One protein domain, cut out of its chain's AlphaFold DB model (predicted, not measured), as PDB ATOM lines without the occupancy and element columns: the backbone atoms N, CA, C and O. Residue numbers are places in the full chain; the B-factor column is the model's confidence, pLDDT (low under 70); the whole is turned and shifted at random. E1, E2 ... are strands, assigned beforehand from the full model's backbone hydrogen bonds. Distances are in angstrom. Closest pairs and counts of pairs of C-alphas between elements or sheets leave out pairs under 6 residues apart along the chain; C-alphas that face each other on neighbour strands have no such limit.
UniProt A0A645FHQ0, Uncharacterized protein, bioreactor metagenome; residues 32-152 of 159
ATOM      1  N   GLY A  32     -36.307  33.136  12.228       58.50
ATOM      2  CA  GLY A  32     -35.022  32.746  11.654       58.50
ATOM      3  C   GLY A  32     -34.468  31.527  12.388       58.50
ATOM      4  O   GLY A  32     -34.605  31.415  13.612       58.50
ATOM      5  N   TYR A  33     -33.791  30.649  11.670       65.31
ATOM      6  CA  TYR A  33     -33.066  29.499  12.189       65.31
ATOM      7  C   TYR A  33     -31.599  29.627  11.803       65.31
ATOM      8  O   TYR A  33     -31.266  29.908  10.657       65.31
ATOM      9  N   VAL A  34     -30.719  29.390  12.770       68.38
ATOM     10  CA  VAL A  34     -29.282  29.250  12.534       68.38
ATOM     11  C   VAL A  34     -28.945  27.781  12.709       68.38
ATOM     12  O   VAL A  34     -29.017  27.246  13.811       68.38
ATOM     13  N   THR A  35     -28.608  27.114  11.615       71.62
ATOM     14  CA  THR A  35     -28.402  25.672  11.590       71.62
ATOM     15  C   THR A  35     -26.933  25.348  11.395       71.62
ATOM     16  O   THR A  35     -26.316  25.741  10.409       71.62
ATOM     17  N   PHE A  36     -26.387  24.581  12.333       73.56
ATOM     18  CA  PHE A  36     -25.039  24.037  12.249       73.56
ATOM     19  C   PHE A  36     -25.076  22.609  11.722       73.56
ATOM     20  O   PHE A  36     -25.798  21.773  12.268       73.56
ATOM     21  N   PHE A  37     -24.260  22.307  10.718       67.81
ATOM     22  CA  PHE A  37     -24.141  20.961  10.161       67.81
ATOM     23  C   PHE A  37     -22.724  20.690   9.653       67.81
ATOM     24  O   PHE A  37     -21.940  21.607   9.456       67.81
ATOM     25  N   LYS A  38     -22.368  19.424   9.438       66.44
ATOM     26  CA  LYS A  38     -21.089  19.030   8.826       66.44
ATOM     27  C   LYS A  38     -21.383  18.447   7.445       66.44
ATOM     28  O   LYS A  38     -22.196  17.534   7.349       66.44
ATOM     29  N   SER A  39     -20.768  18.959   6.376       50.53
ATOM     30  CA  SER A  39     -20.887  18.331   5.050       50.53
ATOM     31  C   SER A  39     -19.905  17.156   4.941       50.53
ATOM     32  O   SER A  39     -18.695  17.375   4.951       50.53
ATOM     33  N   GLY A  40     -20.403  15.919   4.848       50.34
ATOM     34  CA  GLY A  40     -19.588  14.695   4.730       50.34
ATOM     35  C   GLY A  40     -20.040  13.568   5.670       50.34
ATOM     36  O   GLY A  40     -20.753  13.826   6.635       50.34
ATOM     37  N   SER A  41     -19.665  12.311   5.375       36.69
ATOM     38  CA  SER A  41     -20.215  11.117   6.046       36.69
ATOM     39  C   SER A  41     -20.035  11.151   7.566       36.69
ATOM     40  O   SER A  41     -18.923  11.313   8.070       36.69
ATOM     41  N   ALA A  42     -21.142  10.944   8.281       40.31
ATOM     42  CA  ALA A  42     -21.289  11.005   9.731       40.31
ATOM     43  C   ALA A  42     -20.626   9.832  10.486       40.31
ATOM     44  O   ALA A  42     -21.271   9.126  11.256       40.31
ATOM     45  N   THR A  43     -19.326   9.610  10.285       31.52
ATOM     46  CA  THR A  43     -18.551   8.615  11.051       31.52
ATOM     47  C   THR A  43     -17.903   9.204  12.303       31.52
ATOM     48  O   THR A  43     -17.428   8.469  13.167       31.52
ATOM     49  N   GLU A  44     -17.891  10.530  12.435       36.47
ATOM     50  CA  GLU A  44     -17.367  11.223  13.606       36.47
ATOM     51  C   GLU A  44     -18.523  11.680  14.489       36.47
ATOM     52  O   GLU A  44     -19.434  12.373  14.037       36.47
ATOM     53  N   VAL A  45     -18.474  11.295  15.765       37.00
ATOM     54  CA  VAL A  45     -19.361  11.816  16.807       37.00
ATOM     55  C   VAL A  45     -19.125  13.326  16.907       37.00
ATOM     56  O   VAL A  45     -18.220  13.781  17.606       37.00
ATOM     57  N   SER A  46     -19.901  14.096  16.145       48.03
ATOM     58  CA  SER A  46     -19.881  15.551  16.156       48.03
ATOM     59  C   SER A  46     -20.872  16.057  17.192       48.03
ATOM     60  O   SER A  46     -21.948  15.500  17.403       48.03
ATOM     61  N   MET A  47     -20.525  17.187  17.780       48.78
ATOM     62  CA  MET A  47     -21.353  18.008  18.657       48.78
ATOM     63  C   MET A  47     -22.763  18.333  18.150       48.78
ATOM     64  O   MET A  47     -23.622  18.765  18.913       48.78
ATOM     65  N   THR A  48     -22.970  18.137  16.854       49.44
ATOM     66  CA  THR A  48     -24.078  18.636  16.049       49.44
ATOM     67  C   THR A  48     -25.077  17.563  15.624       49.44
ATOM     68  O   THR A  48     -25.928  17.846  14.790       49.44
ATOM     69  N   GLN A  49     -25.067  16.361  16.221       42.69
ATOM     70  CA  GLN A  49     -26.170  15.391  16.028       42.69
ATOM     71  C   GLN A  49     -27.549  15.934  16.468       42.69
ATOM     72  O   GLN A  49     -28.578  15.307  16.232       42.69
ATOM     73  N   LYS A  50     -27.597  17.132  17.059       41.91
ATOM     74  CA  LYS A  50     -28.772  17.999  17.041       41.91
ATOM     75  C   LYS A  50     -28.405  19.301  16.337       41.91
ATOM     76  O   LYS A  50     -27.531  20.022  16.814       41.91
ATOM     77  N   ALA A  51     -29.092  19.619  15.240       46.44
ATOM     78  CA  ALA A  51     -29.155  20.989  14.748       46.44
ATOM     79  C   ALA A  51     -29.501  21.901  15.935       46.44
ATOM     80  O   ALA A  51     -30.470  21.628  16.652       46.44
ATOM     81  N   ILE A  52     -28.729  22.969  16.170       51.47
ATOM     82  CA  ILE A  52     -29.120  24.008  17.136       51.47
ATOM     83  C   ILE A  52     -30.209  24.861  16.477       51.47
ATOM     84  O   ILE A  52     -30.029  26.036  16.199       51.47
ATOM     85  N   ALA A  53     -31.348  24.241  16.179       48.41
ATOM     86  CA  ALA A  53     -32.528  24.921  15.688       48.41
ATOM     87  C   ALA A  53     -33.169  25.630  16.884       48.41
ATOM     88  O   ALA A  53     -33.963  25.051  17.623       48.41
ATOM     89  N   SER A  54     -32.756  26.868  17.119       51.06
ATOM     90  CA  SER A  54     -33.386  27.741  18.101       51.06
ATOM     91  C   SER A  54     -34.089  28.858  17.352       51.06
ATOM     92  O   SER A  54     -33.528  29.387  16.391       51.06
ATOM     93  N   TYR A  55     -35.295  29.218  17.796       53.72
ATOM     94  CA  TYR A  55     -35.946  30.445  17.353       53.72
ATOM     95  C   TYR A  55     -34.967  31.590  17.568       53.72
ATOM     96  O   TYR A  55     -34.595  31.881  18.709       53.72
ATOM     97  N   SER A  56     -34.524  32.203  16.479       58.97
ATOM     98  CA  SER A  56     -33.712  33.400  16.576       58.97
ATOM     99  C   SER A  56     -34.606  34.628  16.526       58.97
ATOM    100  O   SER A  56     -35.559  34.695  15.747       58.97
ATOM    101  N   SER A  57     -34.317  35.611  17.375       64.50
ATOM    102  CA  SER A  57     -34.813  36.957  17.113       64.50
ATOM    103  C   SER A  57     -33.965  37.533  15.987       64.50
ATOM    104  O   SER A  57     -32.751  37.682  16.158       64.50
ATOM    105  N   LYS A  58     -34.603  37.825  14.854       69.50
ATOM    106  CA  LYS A  58     -34.008  38.539  13.727       69.50
ATOM    107  C   LYS A  58     -34.249  40.031  13.919       69.50
ATOM    108  O   LYS A  58     -35.393  40.453  14.049       69.50
ATOM    109  N   VAL A  59     -33.181  40.819  13.927       75.12
ATOM    110  CA  VAL A  59     -33.252  42.284  13.920       75.12
ATOM    111  C   VAL A  59     -32.452  42.786  12.732       75.12
ATOM    112  O   VAL A  59     -31.288  42.430  12.572       75.12
ATOM    113  N   GLU A  60     -33.073  43.598  11.888       79.69
ATOM    114  CA  GLU A  60     -32.380  44.291  10.806       79.69
ATOM    115  C   GLU A  60     -31.739  45.571  11.353       79.69
ATOM    116  O   GLU A  60     -32.409  46.401  11.974       79.69
ATOM    117  N   ILE A  61     -30.425  45.708  11.175       77.31
ATOM    118  CA  ILE A  61     -29.635  46.858  11.619       77.31
ATOM    119  C   ILE A  61     -28.823  47.362  10.426       77.31
ATOM    120  O   ILE A  61     -27.729  46.867  10.139       77.31
ATOM    121  N   GLY A  62     -29.362  48.369   9.734       84.56
ATOM    122  CA  GLY A  62     -28.794  48.838   8.467       84.56
ATOM    123  C   GLY A  62     -28.808  47.712   7.434       84.56
ATOM    124  O   GLY A  62     -29.810  47.022   7.305       84.56
ATOM    125  N   ASP A  63     -27.677  47.475   6.771       84.62
ATOM    126  CA  ASP A  63     -27.540  46.433   5.740       84.62
ATOM    127  C   ASP A  63     -27.230  45.035   6.316       84.62
ATOM    128  O   ASP A  63     -26.709  44.166   5.622       84.62
ATOM    129  N   ASN A  64     -27.497  44.803   7.606       84.38
ATOM    130  CA  ASN A  64     -27.198  43.539   8.280       84.38
ATOM    131  C   ASN A  64     -28.422  42.970   8.993       84.38
ATOM    132  O   ASN A  64     -29.204  43.701   9.601       84.38
ATOM    133  N   TYR A  65     -28.510  41.643   9.030       83.25
ATOM    134  CA  TYR A  65     -29.370  40.917   9.953       83.25
ATOM    135  C   TYR A  65     -28.567  40.422  11.155       83.25
ATOM    136  O   TYR A  65     -27.519  39.788  11.017       83.25
ATOM    137  N   VAL A  66     -29.099  40.682  12.346       84.06
ATOM    138  CA  VAL A  66     -28.582  40.178  13.618       84.06
ATOM    139  C   VAL A  66     -29.523  39.103  14.142       84.06
ATOM    140  O   VAL A  66     -30.697  39.360  14.407       84.06
ATOM    141  N   TYR A  67     -28.983  37.902  14.320       78.44
ATOM    142  CA  TYR A  67     -29.671  36.730  14.839       78.44
ATOM    143  C   TYR A  67     -29.182  36.443  16.255       78.44
ATOM    144  O   TYR A  67     -27.988  36.243  16.474       78.44
ATOM    145  N   THR A  68     -30.100  36.390  17.220       79.50
ATOM    146  CA  THR A  68     -29.788  35.950  18.591       79.50
ATOM    147  C   THR A  68     -30.377  34.572  18.831       79.50
ATOM    148  O   THR A  68     -31.591  34.399  18.775       79.50
ATOM    149  N   VAL A  69     -29.519  33.596  19.099       75.50
ATOM    150  CA  VAL A  69     -29.847  32.171  19.178       75.50
ATOM    151  C   VAL A  69     -29.600  31.692  20.603       75.50
ATOM    152  O   VAL A  69     -28.485  31.793  21.116       75.50
ATOM    153  N   ASN A  70     -30.622  31.122  21.242       74.50
ATOM    154  CA  ASN A  70     -30.445  30.456  22.531       74.50
ATOM    155  C   ASN A  70     -29.837  29.068  22.315       74.50
ATOM    156  O   ASN A  70     -30.489  28.168  21.779       74.50
ATOM    157  N   LEU A  71     -28.592  28.910  22.748       73.56
ATOM    158  CA  LEU A  71     -27.857  27.659  22.764       73.56
ATOM    159  C   LEU A  71     -28.352  26.804  23.931       73.56
ATOM    160  O   LEU A  71     -28.264  27.191  25.098       73.56
ATOM    161  N   GLN A  72     -28.857  25.615  23.621       71.06
ATOM    162  CA  GLN A  72     -29.140  24.610  24.640       71.06
ATOM    163  C   GLN A  72     -27.907  23.739  24.878       71.06
ATOM    164  O   GLN A  72     -27.112  23.496  23.969       71.06
ATOM    165  N   SER A  73     -27.758  23.236  26.106       73.62
ATOM    166  CA  SER A  73     -26.785  22.180  26.380       73.62
ATOM    167  C   SER A  73     -27.119  20.942  25.552       73.62
ATOM    168  O   SER A  73     -28.288  20.570  25.444       73.62
ATOM    169  N   PHE A  74     -26.104  20.268  25.028       69.62
ATOM    170  CA  PHE A  74     -26.269  19.007  24.312       69.62
ATOM    171  C   PHE A  74     -25.725  17.851  25.153       69.62
ATOM    172  O   PHE A  74     -24.899  18.033  26.052       69.62
ATOM    173  N   THR A  75     -26.186  16.648  24.840       72.44
ATOM    174  CA  THR A  75     -25.757  15.417  25.501       72.44
ATOM    175  C   THR A  75     -25.088  14.521  24.474       72.44
ATOM    176  O   THR A  75     -25.618  14.345  23.380       72.44
ATOM    177  N   MET A  76     -23.941  13.944  24.825       70.50
ATOM    178  CA  MET A  76     -23.219  12.995  23.983       70.50
ATOM    179  C   MET A  76     -22.967  11.707  24.760       70.50
ATOM    180  O   MET A  76     -22.487  11.750  25.893       70.50
ATOM    181  N   THR A  77     -23.242  10.567  24.130       73.50
ATOM    182  CA  THR A  77     -22.928   9.246  24.681       73.50
ATOM    183  C   THR A  77     -21.783   8.634  23.889       73.50
ATOM    184  O   THR A  77     -21.899   8.428  22.685       73.50
ATOM    185  N   LYS A  78     -20.665   8.330  24.552       68.44
ATOM    186  CA  LYS A  78     -19.500   7.688  23.933       68.44
ATOM    187  C   LYS A  78     -19.002   6.558  24.823       68.44
ATOM    188  O   LYS A  78     -18.751   6.763  26.006       68.44
ATOM    189  N   MET A  79     -18.858   5.364  24.242       73.75
ATOM    190  CA  MET A  79     -18.390   4.155  24.943       73.75
ATOM    191  C   MET A  79     -19.176   3.852  26.238       73.75
ATOM    192  O   MET A  79     -18.593   3.465  27.243       73.75
ATOM    193  N   GLY A  80     -20.497   4.068  26.228       75.00
ATOM    194  CA  GLY A  80     -21.367   3.827  27.388       75.00
ATOM    195  C   GLY A  80     -21.371   4.933  28.451       75.00
ATOM    196  O   GLY A  80     -22.142   4.848  29.402       75.00
ATOM    197  N   PHE A  81     -20.573   5.989  28.283       72.69
ATOM    198  CA  PHE A  81     -20.586   7.157  29.160       72.69
ATOM    199  C   PHE A  81     -21.371   8.294  28.525       72.69
ATOM    200  O   PHE A  81     -21.188   8.582  27.344       72.69
ATOM    201  N   THR A  82     -22.200   8.959  29.324       79.38
ATOM    202  CA  THR A  82     -22.968  10.137  28.917       79.38
ATOM    203  C   THR A  82     -22.325  11.388  29.501       79.38
ATOM    204  O   THR A  82     -22.018  11.432  30.693       79.38
ATOM    205  N   GLY A  83     -22.125  12.401  28.666       77.56
ATOM    206  CA  GLY A  83     -21.625  13.711  29.063       77.56
ATOM    207  C   GLY A  83     -22.540  14.821  28.566       77.56
ATOM    208  O   GLY A  83     -23.142  14.709  27.497       77.56
ATOM    209  N   THR A  84     -22.634  15.899  29.338       81.81
ATOM    210  CA  THR A  84     -23.332  17.129  28.939       81.81
ATOM    211  C   THR A  84     -22.302  18.171  28.535       81.81
ATOM    212  O   THR A  84     -21.289  18.346  29.221       81.81
ATOM    213  N   GLY A  85     -22.548  18.858  27.423       79.38
ATOM    214  CA  GLY A  85     -21.674  19.909  26.932       79.38
ATOM    215  C   GLY A  85     -22.403  21.172  26.497       79.38
ATOM    216  O   GLY A  85     -23.629  21.213  26.376       79.38
ATOM    217  N   TYR A  86     -21.612  22.215  26.280       80.12
ATOM    218  CA  TYR A  86     -22.041  23.533  25.822       80.12
ATOM    219  C   TYR A  86     -20.964  24.149  24.929       80.12
ATOM    220  O   TYR A  86     -19.767  23.933  25.142       80.12
ATOM    221  N   MET A  87     -21.393  24.914  23.927       81.38
ATOM    222  CA  MET A  87     -20.496  25.659  23.045       81.38
ATOM    223  C   MET A  87     -19.761  26.740  23.836       81.38
ATOM    224  O   MET A  87     -20.363  27.402  24.670       81.38
ATOM    225  N   THR A  88     -18.471  26.920  23.576       83.62
ATOM    226  CA  THR A  88     -17.643  27.929  24.255       83.62
ATOM    227  C   THR A  88     -16.983  28.915  23.305       83.62
ATOM    228  O   THR A  88     -16.388  29.885  23.760       83.62
ATOM    229  N   GLY A  89     -17.037  28.660  22.001       83.31
ATOM    230  CA  GLY A  89     -16.468  29.546  20.999       83.31
ATOM    231  C   GLY A  89     -16.882  29.149  19.593       83.31
ATOM    232  O   GLY A  89     -17.234  27.993  19.337       83.31
ATOM    233  N   ILE A  90     -16.825  30.131  18.704       84.38
ATOM    234  CA  ILE A  90     -17.058  29.997  17.275       84.38
ATOM    235  C   ILE A  90     -16.127  30.964  16.550       84.38
ATOM    236  O   ILE A  90     -16.012  32.120  16.951       84.38
ATOM    237  N   ASP A  91     -15.497  30.477  15.492       86.19
ATOM    238  CA  ASP A  91     -14.667  31.251  14.582       86.19
ATOM    239  C   ASP A  91     -15.228  31.059  13.171       86.19
ATOM    240  O   ASP A  91     -15.288  29.937  12.665       86.19
ATOM    241  N   MET A  92     -15.695  32.143  12.550       85.69
ATOM    242  CA  MET A  92     -16.214  32.114  11.181       85.69
ATOM    243  C   MET A  92     -15.057  32.168  10.183       85.69
ATOM    244  O   MET A  92     -14.157  32.993  10.324       85.69
ATOM    245  N   GLU A  93     -15.113  31.350   9.133       86.81
ATOM    246  CA  GLU A  93     -14.194  31.435   7.989       86.81
ATOM    247  C   GLU A  93     -14.749  32.399   6.926       86.81
ATOM    248  O   GLU A  93     -14.817  32.091   5.738       86.81
ATOM    249  N   SER A  94     -15.210  33.567   7.371       82.25
ATOM    250  CA  SER A  94     -15.733  34.633   6.519       82.25
ATOM    251  C   SER A  94     -15.339  35.989   7.092       82.25
ATOM    252  O   SER A  94     -15.421  36.205   8.300       82.25
ATOM    253  N   ASP A  95     -14.935  36.906   6.214       83.62
ATOM    254  CA  ASP A  95     -14.601  38.286   6.581       83.62
ATOM    255  C   ASP A  95     -15.850  39.169   6.761       83.62
ATOM    256  O   ASP A  95     -15.773  40.253   7.343       83.62
ATOM    257  N   GLU A  96     -16.999  38.716   6.258       84.44
ATOM    258  CA  GLU A  96     -18.253  39.479   6.224       84.44
ATOM    259  C   GLU A  96     -19.207  39.079   7.352       84.44
ATOM    260  O   GLU A  96     -20.083  39.851   7.741       84.44
ATOM    261  N   ILE A  97     -19.023  37.881   7.908       86.00
ATOM    262  CA  ILE A  97     -19.929  37.286   8.888       86.00
ATOM    263  C   ILE A  97     -19.236  37.221  10.227       86.00
ATOM    264  O   ILE A  97     -18.115  36.734  10.352       86.00
ATOM    265  N   THR A  98     -19.942  37.659  11.261       88.44
ATOM    266  CA  THR A  98     -19.435  37.571  12.628       88.44
ATOM    267  C   THR A  98     -20.367  36.728  13.472       88.44
ATOM    268  O   THR A  98     -21.588  36.826  13.368       88.44
ATOM    269  N   ALA A  99     -19.787  35.881  14.312       85.25
ATOM    270  CA  ALA A  99     -20.521  35.075  15.265       85.25
ATOM    271  C   ALA A  99     -19.810  35.134  16.615       85.25
ATOM    272  O   ALA A  99     -18.588  35.025  16.686       85.25
ATOM    273  N   VAL A 100     -20.569  35.345  17.687       85.25
ATOM    274  CA  VAL A 100     -20.030  35.496  19.040       85.25
ATOM    275  C   VAL A 100     -20.869  34.681  20.006       85.25
ATOM    276  O   VAL A 100     -22.087  34.840  20.079       85.25
ATOM    277  N   VAL A 101     -20.203  33.823  20.777       83.25
ATOM    278  CA  VAL A 101     -20.816  33.140  21.917       83.25
ATOM    279  C   VAL A 101     -20.700  34.053  23.135       83.25
ATOM    280  O   VAL A 101     -19.614  34.526  23.472       83.25
ATOM    281  N   SER A 102     -21.827  34.320  23.785       80.81
ATOM    282  CA  SER A 102     -21.892  35.065  25.042       80.81
ATOM    283  C   SER A 102     -21.065  34.369  26.128       80.81
ATOM    284  O   SER A 102     -20.952  33.144  26.149       80.81
ATOM    285  N   GLY A 103     -20.522  35.136  27.080       72.56
ATOM    286  CA  GLY A 103     -19.678  34.607  28.160       72.56
ATOM    287  C   GLY A 103     -20.368  33.589  29.079       72.56
ATOM    288  O   GLY A 103     -19.695  32.868  29.813       72.56
ATOM    289  N   ASP A 104     -21.699  33.500  29.032       75.62
ATOM    290  CA  ASP A 104     -22.493  32.491  29.735       75.62
ATOM    291  C   ASP A 104     -22.686  31.181  28.947       75.62
ATOM    292  O   ASP A 104     -23.276  30.241  29.483       75.62
ATOM    293  N   ASN A 105     -22.169  31.093  27.714       73.06
ATOM    294  CA  ASN A 105     -22.241  29.937  26.812       73.06
ATOM    295  C   ASN A 105     -23.670  29.486  26.457       73.06
ATOM    296  O   ASN A 105     -23.888  28.337  26.062       73.06
ATOM    297  N   LYS A 106     -24.653  30.379  26.612       76.44
ATOM    298  CA  LYS A 106     -26.079  30.096  26.370       76.44
ATOM    299  C   LYS A 106     -26.660  30.880  25.212       76.44
ATOM    300  O   LYS A 106     -27.753  30.565  24.755       76.44
ATOM    301  N   THR A 107     -25.943  31.880  24.721       80.44
ATOM    302  CA  THR A 107     -26.419  32.724  23.632       80.44
ATOM    303  C   THR A 107     -25.346  32.840  22.570       80.44
ATOM    304  O   THR A 107     -24.183  33.089  22.873       80.44
ATOM    305  N   LEU A 108     -25.755  32.662  21.323       80.94
ATOM    306  CA  LEU A 108     -24.961  32.946  20.142       80.94
ATOM    307  C   LEU A 108     -25.584  34.143  19.433       80.94
ATOM    308  O   LEU A 108     -26.783  34.146  19.163       80.94
ATOM    309  N   VAL A 109     -24.765  35.134  19.110       84.19
ATOM    310  CA  VAL A 109     -25.149  36.254  18.254       84.19
ATOM    311  C   VAL A 109     -24.440  36.091  16.924       84.19
ATOM    312  O   VAL A 109     -23.215  36.008  16.900       84.19
ATOM    313  N   VAL A 110     -25.198  36.046  15.833       84.38
ATOM    314  CA  VAL A 110     -24.674  36.007  14.464       84.38
ATOM    315  C   VAL A 110     -25.085  37.288  13.760       84.38
ATOM    316  O   VAL A 110     -26.250  37.670  13.800       84.38
ATOM    317  N   THR A 111     -24.142  37.967  13.123       87.69
ATOM    318  CA  THR A 111     -24.404  39.117  12.255       87.69
ATOM    319  C   THR A 111     -23.990  38.761  10.842       87.69
ATOM    320  O   THR A 111     -22.851  38.347  10.620       87.69
ATOM    321  N   VAL A 112     -24.929  38.912   9.912       87.31
ATOM    322  CA  VAL A 112     -24.757  38.580   8.499       87.31
ATOM    323  C   VAL A 112     -25.244  39.761   7.645       87.31
ATOM    324  O   VAL A 112     -26.274  40.352   7.985       87.31
ATOM    325  N   PRO A 113     -24.557  40.121   6.551       88.00
ATOM    326  CA  PRO A 113     -25.082  41.074   5.577       88.00
ATOM    327  C   PRO A 113     -26.405  40.592   4.976       88.00
ATOM    328  O   PRO A 113     -26.556  39.411   4.656       88.00
ATOM    329  N   SER A 114     -27.372  41.496   4.809       83.25
ATOM    330  CA  SER A 114     -28.708  41.145   4.310       83.25
ATOM    331  C   SER A 114     -28.688  40.605   2.879       83.25
ATOM    332  O   SER A 114     -29.507  39.754   2.542       83.25
ATOM    333  N   GLU A 115     -27.715  41.022   2.067       85.56
ATOM    334  CA  GLU A 115     -27.500  40.537   0.699       85.56
ATOM    335  C   GLU A 115     -27.083  39.059   0.616       85.56
ATOM    336  O   GLU A 115     -27.343  38.410  -0.395       85.56
ATOM    337  N   LEU A 116     -26.490  38.508   1.683       84.44
ATOM    338  CA  LEU A 116     -26.122  37.089   1.762       84.44
ATOM    339  C   LEU A 116     -27.295  36.194   2.195       84.44
ATOM    340  O   LEU A 116     -27.151  34.972   2.250       84.44
ATOM    341  N   VAL A 117     -28.447  36.789   2.521       80.62
ATOM    342  CA  VAL A 117     -29.681  36.086   2.883       80.62
ATOM    343  C   VAL A 117     -30.740  36.401   1.834       80.62
ATOM    344  O   VAL A 117     -31.473  37.384   1.930       80.62
ATOM    345  N   VAL A 118     -30.832  35.537   0.827       74.38
ATOM    346  CA  VAL A 118     -31.775  35.677  -0.285       74.38
ATOM    347  C   VAL A 118     -33.006  34.827   0.002       74.38
ATOM    348  O   VAL A 118     -32.894  33.651   0.343       74.38
ATOM    349  N   ASP A 119     -34.194  35.426  -0.095       74.31
ATOM    350  CA  ASP A 119     -35.475  34.751   0.165       74.31
ATOM    351  C   ASP A 119     -35.513  34.004   1.511       74.31
ATOM    352  O   ASP A 119     -36.075  32.913   1.635       74.31
ATOM    353  N   GLY A 120     -34.861  34.579   2.526       68.19
ATOM    354  CA  GLY A 120     -34.817  33.995   3.862       68.19
ATOM    355  C   GLY A 120     -33.826  32.849   4.031       68.19
ATOM    356  O   GLY A 120     -33.852  32.195   5.068       68.19
ATOM    357  N   ASN A 121     -32.963  32.577   3.050       76.50
ATOM    358  CA  ASN A 121     -31.962  31.517   3.124       76.50
ATOM    359  C   ASN A 121     -30.572  32.040   2.752       76.50
ATOM    360  O   ASN A 121     -30.419  32.835   1.827       76.50
ATOM    361  N   SER A 122     -29.551  31.572   3.463       79.31
ATOM    362  CA  SER A 122     -28.154  31.830   3.127       79.31
ATOM    363  C   SER A 122     -27.504  30.614   2.480       79.31
ATOM    364  O   SER A 122     -27.877  29.468   2.755       79.31
ATOM    365  N   GLU A 123     -26.459  30.849   1.688       81.06
ATOM    366  CA  GLU A 123     -25.494  29.784   1.429       81.06
ATOM    367  C   GLU A 123     -24.811  29.363   2.747       81.06
ATOM    368  O   GLU A 123     -24.737  30.157   3.694       81.06
ATOM    369  N   PRO A 124     -24.347  28.107   2.872       81.19
ATOM    370  CA  PRO A 124     -23.652  27.666   4.072       81.19
ATOM    371  C   PRO A 124     -22.280  28.323   4.222       81.19
ATOM    372  O   PRO A 124     -21.456  28.288   3.311       81.19
ATOM    373  N   PHE A 125     -21.999  28.833   5.416       83.88
ATOM    374  CA  PHE A 125     -20.734  29.471   5.762       83.88
ATOM    375  C   PHE A 125     -19.866  28.536   6.596       83.88
ATOM    376  O   PHE A 125     -20.326  28.011   7.610       83.88
ATOM    377  N   ALA A 126     -18.608  28.343   6.212       84.38
ATOM    378  CA  ALA A 126     -17.684  27.530   6.992       84.38
ATOM    379  C   ALA A 126     -17.365  28.197   8.344       84.38
ATOM    380  O   ALA A 126     -17.191  29.415   8.444       84.38
ATOM    381  N   ALA A 127     -17.309  27.390   9.400       83.25
ATOM    382  CA  ALA A 127     -16.997  27.834  10.749       83.25
ATOM    383  C   ALA A 127     -16.301  26.732  11.552       83.25
ATOM    384  O   ALA A 127     -16.555  25.538  11.390       83.25
ATOM    385  N   SER A 128     -15.461  27.145  12.491       82.88
ATOM    386  CA  SER A 128     -14.857  26.277  13.495       82.88
ATOM    387  C   SER A 128     -15.505  26.539  14.849       82.88
ATOM    388  O   SER A 128     -15.554  27.666  15.328       82.88
ATOM    389  N   ILE A 129     -16.021  25.491  15.483       81.44
ATOM    390  CA  ILE A 129     -16.661  25.567  16.797       81.44
ATOM    391  C   ILE A 129     -15.757  24.921  17.828       81.44
ATOM    392  O   ILE A 129     -15.210  23.844  17.604       81.44
ATOM    393  N   THR A 130     -15.674  25.544  19.000       82.00
ATOM    394  CA  THR A 130     -15.098  24.929  20.194       82.00
ATOM    395  C   THR A 130     -16.171  24.769  21.250       82.00
ATOM    396  O   THR A 130     -16.933  25.696  21.534       82.00
ATOM    397  N   ALA A 131     -16.193  23.615  21.901       81.31
ATOM    398  CA  ALA A 131     -17.058  23.409  23.042       81.31
ATOM    399  C   ALA A 131     -16.408  22.604  24.146       81.31
ATOM    400  O   ALA A 131     -15.390  21.939  23.955       81.31
ATOM    401  N   LYS A 132     -17.075  22.616  25.295       83.56
ATOM    402  CA  LYS A 132     -16.695  21.814  26.444       83.56
ATOM    403  C   LYS A 132     -17.762  20.789  26.735       83.56
ATOM    404  O   LYS A 132     -18.946  21.109  26.792       83.56
ATOM    405  N   ILE A 133     -17.321  19.565  26.975       82.75
ATOM    406  CA  ILE A 133     -18.157  18.482  27.470       82.75
ATOM    407  C   ILE A 133     -17.575  17.938  28.761       82.75
ATOM    408  O   ILE A 133     -16.361  17.832  28.901       82.75
ATOM    409  N   THR A 134     -18.437  17.589  29.708       83.25
ATOM    410  CA  THR A 134     -18.014  16.947  30.952       83.25
ATOM    411  C   THR A 134     -18.386  15.473  30.905       83.25
ATOM    412  O   THR A 134     -19.568  15.141  30.918       83.25
ATOM    413  N   PHE A 135     -17.386  14.590  30.870       81.50
ATOM    414  CA  PHE A 135     -17.569  13.143  31.020       81.50
ATOM    415  C   PHE A 135     -16.978  12.693  32.341       81.50
ATOM    416  O   PHE A 135     -15.817  12.977  32.611       81.50
ATOM    417  N   LEU A 136     -17.757  11.980  33.160       80.69
ATOM    418  CA  LEU A 136     -17.287  11.473  34.457       80.69
ATOM    419  C   LEU A 136     -16.668  12.572  35.351       80.69
ATOM    420  O   LEU A 136     -15.710  12.330  36.076       80.69
ATOM    421  N   GLY A 137     -17.189  13.801  35.265       80.25
ATOM    422  CA  GLY A 137     -16.654  14.961  35.990       80.25
ATOM    423  C   GLY A 137     -15.389  15.583  35.383       80.25
ATOM    424  O   GLY A 137     -14.888  16.567  35.918       80.25
ATOM    425  N   ILE A 138     -14.887  15.060  34.262       82.56
ATOM    426  CA  ILE A 138     -13.696  15.562  33.571       82.56
ATOM    427  C   ILE A 138     -14.129  16.436  32.385       82.56
ATOM    428  O   ILE A 138     -14.781  15.931  31.463       82.56
ATOM    429  N   PRO A 139     -13.782  17.738  32.376       82.50
ATOM    430  CA  PRO A 139     -14.048  18.604  31.238       82.50
ATOM    431  C   PRO A 139     -13.075  18.301  30.093       82.50
ATOM    432  O   PRO A 139     -11.863  18.233  30.287       82.50
ATOM    433  N   MET A 140     -13.605  18.172  28.883       82.06
ATOM    434  CA  MET A 140     -12.846  17.977  27.653       82.06
ATOM    435  C   MET A 140     -13.251  19.023  26.619       82.06
ATOM    436  O   MET A 140     -14.434  19.333  26.478       82.06
ATOM    437  N   SER A 141     -12.261  19.557  25.902       82.62
ATOM    438  CA  SER A 141     -12.491  20.449  24.765       82.62
ATOM    439  C   SER A 141     -12.708  19.631  23.495       82.62
ATOM    440  O   SER A 141     -11.966  18.680  23.241       82.62
ATOM    441  N   MET A 142     -13.710  20.003  22.706       77.25
ATOM    442  CA  MET A 142     -14.046  19.367  21.437       77.25
ATOM    443  C   MET A 142     -14.117  20.432  20.339       77.25
ATOM    444  O   MET A 142     -15.138  21.115  20.234       77.25
ATOM    445  N   PRO A 143     -13.045  20.617  19.550       80.19
ATOM    446  CA  PRO A 143     -13.111  21.419  18.337       80.19
ATOM    447  C   PRO A 143     -13.832  20.646  17.222       80.19
ATOM    448  O   PRO A 143     -13.683  19.426  17.111       80.19
ATOM    449  N   SER A 144     -14.601  21.342  16.384       75.56
ATOM    450  CA  SER A 144     -15.268  20.765  15.213       75.56
ATOM    451  C   SER A 144     -15.391  21.790  14.090       75.56
ATOM    452  O   SER A 144     -15.832  22.913  14.326       75.56
ATOM    453  N   SER A 145     -15.038  21.393  12.869       80.50
ATOM    454  CA  SER A 145     -15.323  22.164  11.655       80.50
ATOM    455  C   SER A 145     -16.744  21.871  11.182       80.50
ATOM    456  O   SER A 145     -17.141  20.706  11.055       80.50
ATOM    457  N   VAL A 146     -17.507  22.928  10.927       77.50
ATOM    458  CA  VAL A 146     -18.923  22.885  10.563       77.50
ATOM    459  C   VAL A 146     -19.234  23.921   9.486       77.50
ATOM    460  O   VAL A 146     -18.440  24.810   9.203       77.50
ATOM    461  N   ASN A 147     -20.435  23.827   8.939       79.94
ATOM    462  CA  ASN A 147     -21.073  24.863   8.155       79.94
ATOM    463  C   ASN A 147     -22.258  25.440   8.940       79.94
ATOM    464  O   ASN A 147     -22.960  24.720   9.659       79.94
ATOM    465  N   LEU A 148     -22.470  26.739   8.780       79.00
ATOM    466  CA  LEU A 148     -23.545  27.541   9.345       79.00
ATOM    467  C   LEU A 148     -24.479  27.957   8.206       79.00
ATOM    468  O   LEU A 148     -24.060  28.691   7.320       79.00
ATOM    469  N   ALA A 149     -25.736  27.524   8.227       76.88
ATOM    470  CA  ALA A 149     -26.769  28.041   7.330       76.88
ATOM    471  C   ALA A 149     -27.800  28.847   8.116       76.88
ATOM    472  O   ALA A 149     -28.184  28.466   9.224       76.88
ATOM    473  N   ILE A 150     -28.262  29.947   7.532       77.50
ATOM    474  CA  ILE A 150     -29.329  30.788   8.070       77.50
ATOM    475  C   ILE A 150     -30.563  30.563   7.204       77.50
ATOM    476  O   ILE A 150     -30.486  30.726   5.990       77.50
ATOM    477  N   THR A 151     -31.682  30.165   7.805       72.12
ATOM    478  CA  THR A 151     -32.916  29.831   7.080       72.12
ATOM    479  C   THR A 151     -34.149  30.368   7.799       72.12
ATOM    480  O   THR A 151     -34.214  30.344   9.021       72.12
ATOM    481  N   ASP A 152     -35.178  30.786   7.068       67.56
ATOM    482  CA  ASP A 152     -36.466  31.214   7.647       67.56
ATOM    483  C   ASP A 152     -37.377  30.014   8.006       67.56
ATOM    484  O   ASP A 152     -38.444  30.152   8.607       67.56
TER     485      ASP A 152
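Overview. This is residues 32 to 152 of the 159 residues of an uncharacterized protein of bioreactor metagenome (UniProt A0A645FHQ0). A single nine-stranded sheet, strongly twisted, folds back on itself into a long, nearly closed barrel, with the long strand E9 as the hinge and E6 coming beside E5 where the ring nearly closes. The ring is loose at one place, where E1 and E2 meet only at a point, while E4 and the first part of E5 reach toward one end and the hairpin E2 and E3 makes the other. The printed part has 121 residues with no named helix and nine named strands, E1 to E9 along the chain; the class is all strand. The order across the sheet is E4, E5, E8, E9, E1, E2, E3, E7, E6, antiparallel. The whole is compact, with a radius of gyration of the C-alphas of 14.7 A and spans of 47 by 32 by 24 A.

Arrangement. E9, residues 138 to 151, bends by 68 degrees at residue 145. On one side of it is E8, residues 125 to 135, its hairpin partner, antiparallel at 150 degrees, with N 125 and O 148 2.8 A apart. On the other side is E1, residues 32 to 37, antiparallel at 125 degrees, with N 33 and O 151 at 2.7 A. E5, residues 81 to 92, bends by 57 degrees at residue 84 and is antiparallel to E8, with N 91 and O 128 at 2.8 A. The edge strand E4, residues 74 to 78, forms a hairpin with E5, with N 76 and O 83 at 2.9 A. E2, residues 55 to 61, meets E1 only at a point, where C-alphas 32 and 56 face each other at 5.1 A. E2 forms a hairpin with E3, residues 64 to 70, with N 59 and O 66 at 2.9 A. E3 is antiparallel to E7, residues 107 to 113, at 162 degrees, with N 67 and O 110 at 2.8 A. E7 forms a hairpin with the edge strand E6, residues 98 to 101, with N 100 and O 109 at 2.8 A. The closest C-alphas of E5 and E6 are those of Gly 89 and Val 101, 5.7 A apart. In this folded sheet, one sheet bent back into two leaves, E4, E5 and E8 face E1, E2, E3, E7 and E6, with 41 pairs of C-alphas within 11 A.

Along the chain. E1 begins at C-alpha 32, (-35.022, 32.746, 11.654). E9 is 35.7 A long and ends at C-alpha 151, (-32.916, 29.831, 7.080). E5 is 31.1 A long and E8 30.2 A.

Size, cuts and confidence. The C-alphas farthest apart, those of Gly 62 and Gly 80, are 49.4 A from each other. The printed part has no cut. The links E1 to E2 and E7 to E8 are long. The mean pLDDT of the printed part is 73.9, and 29 residues are under 70, among them residues 37 to 58.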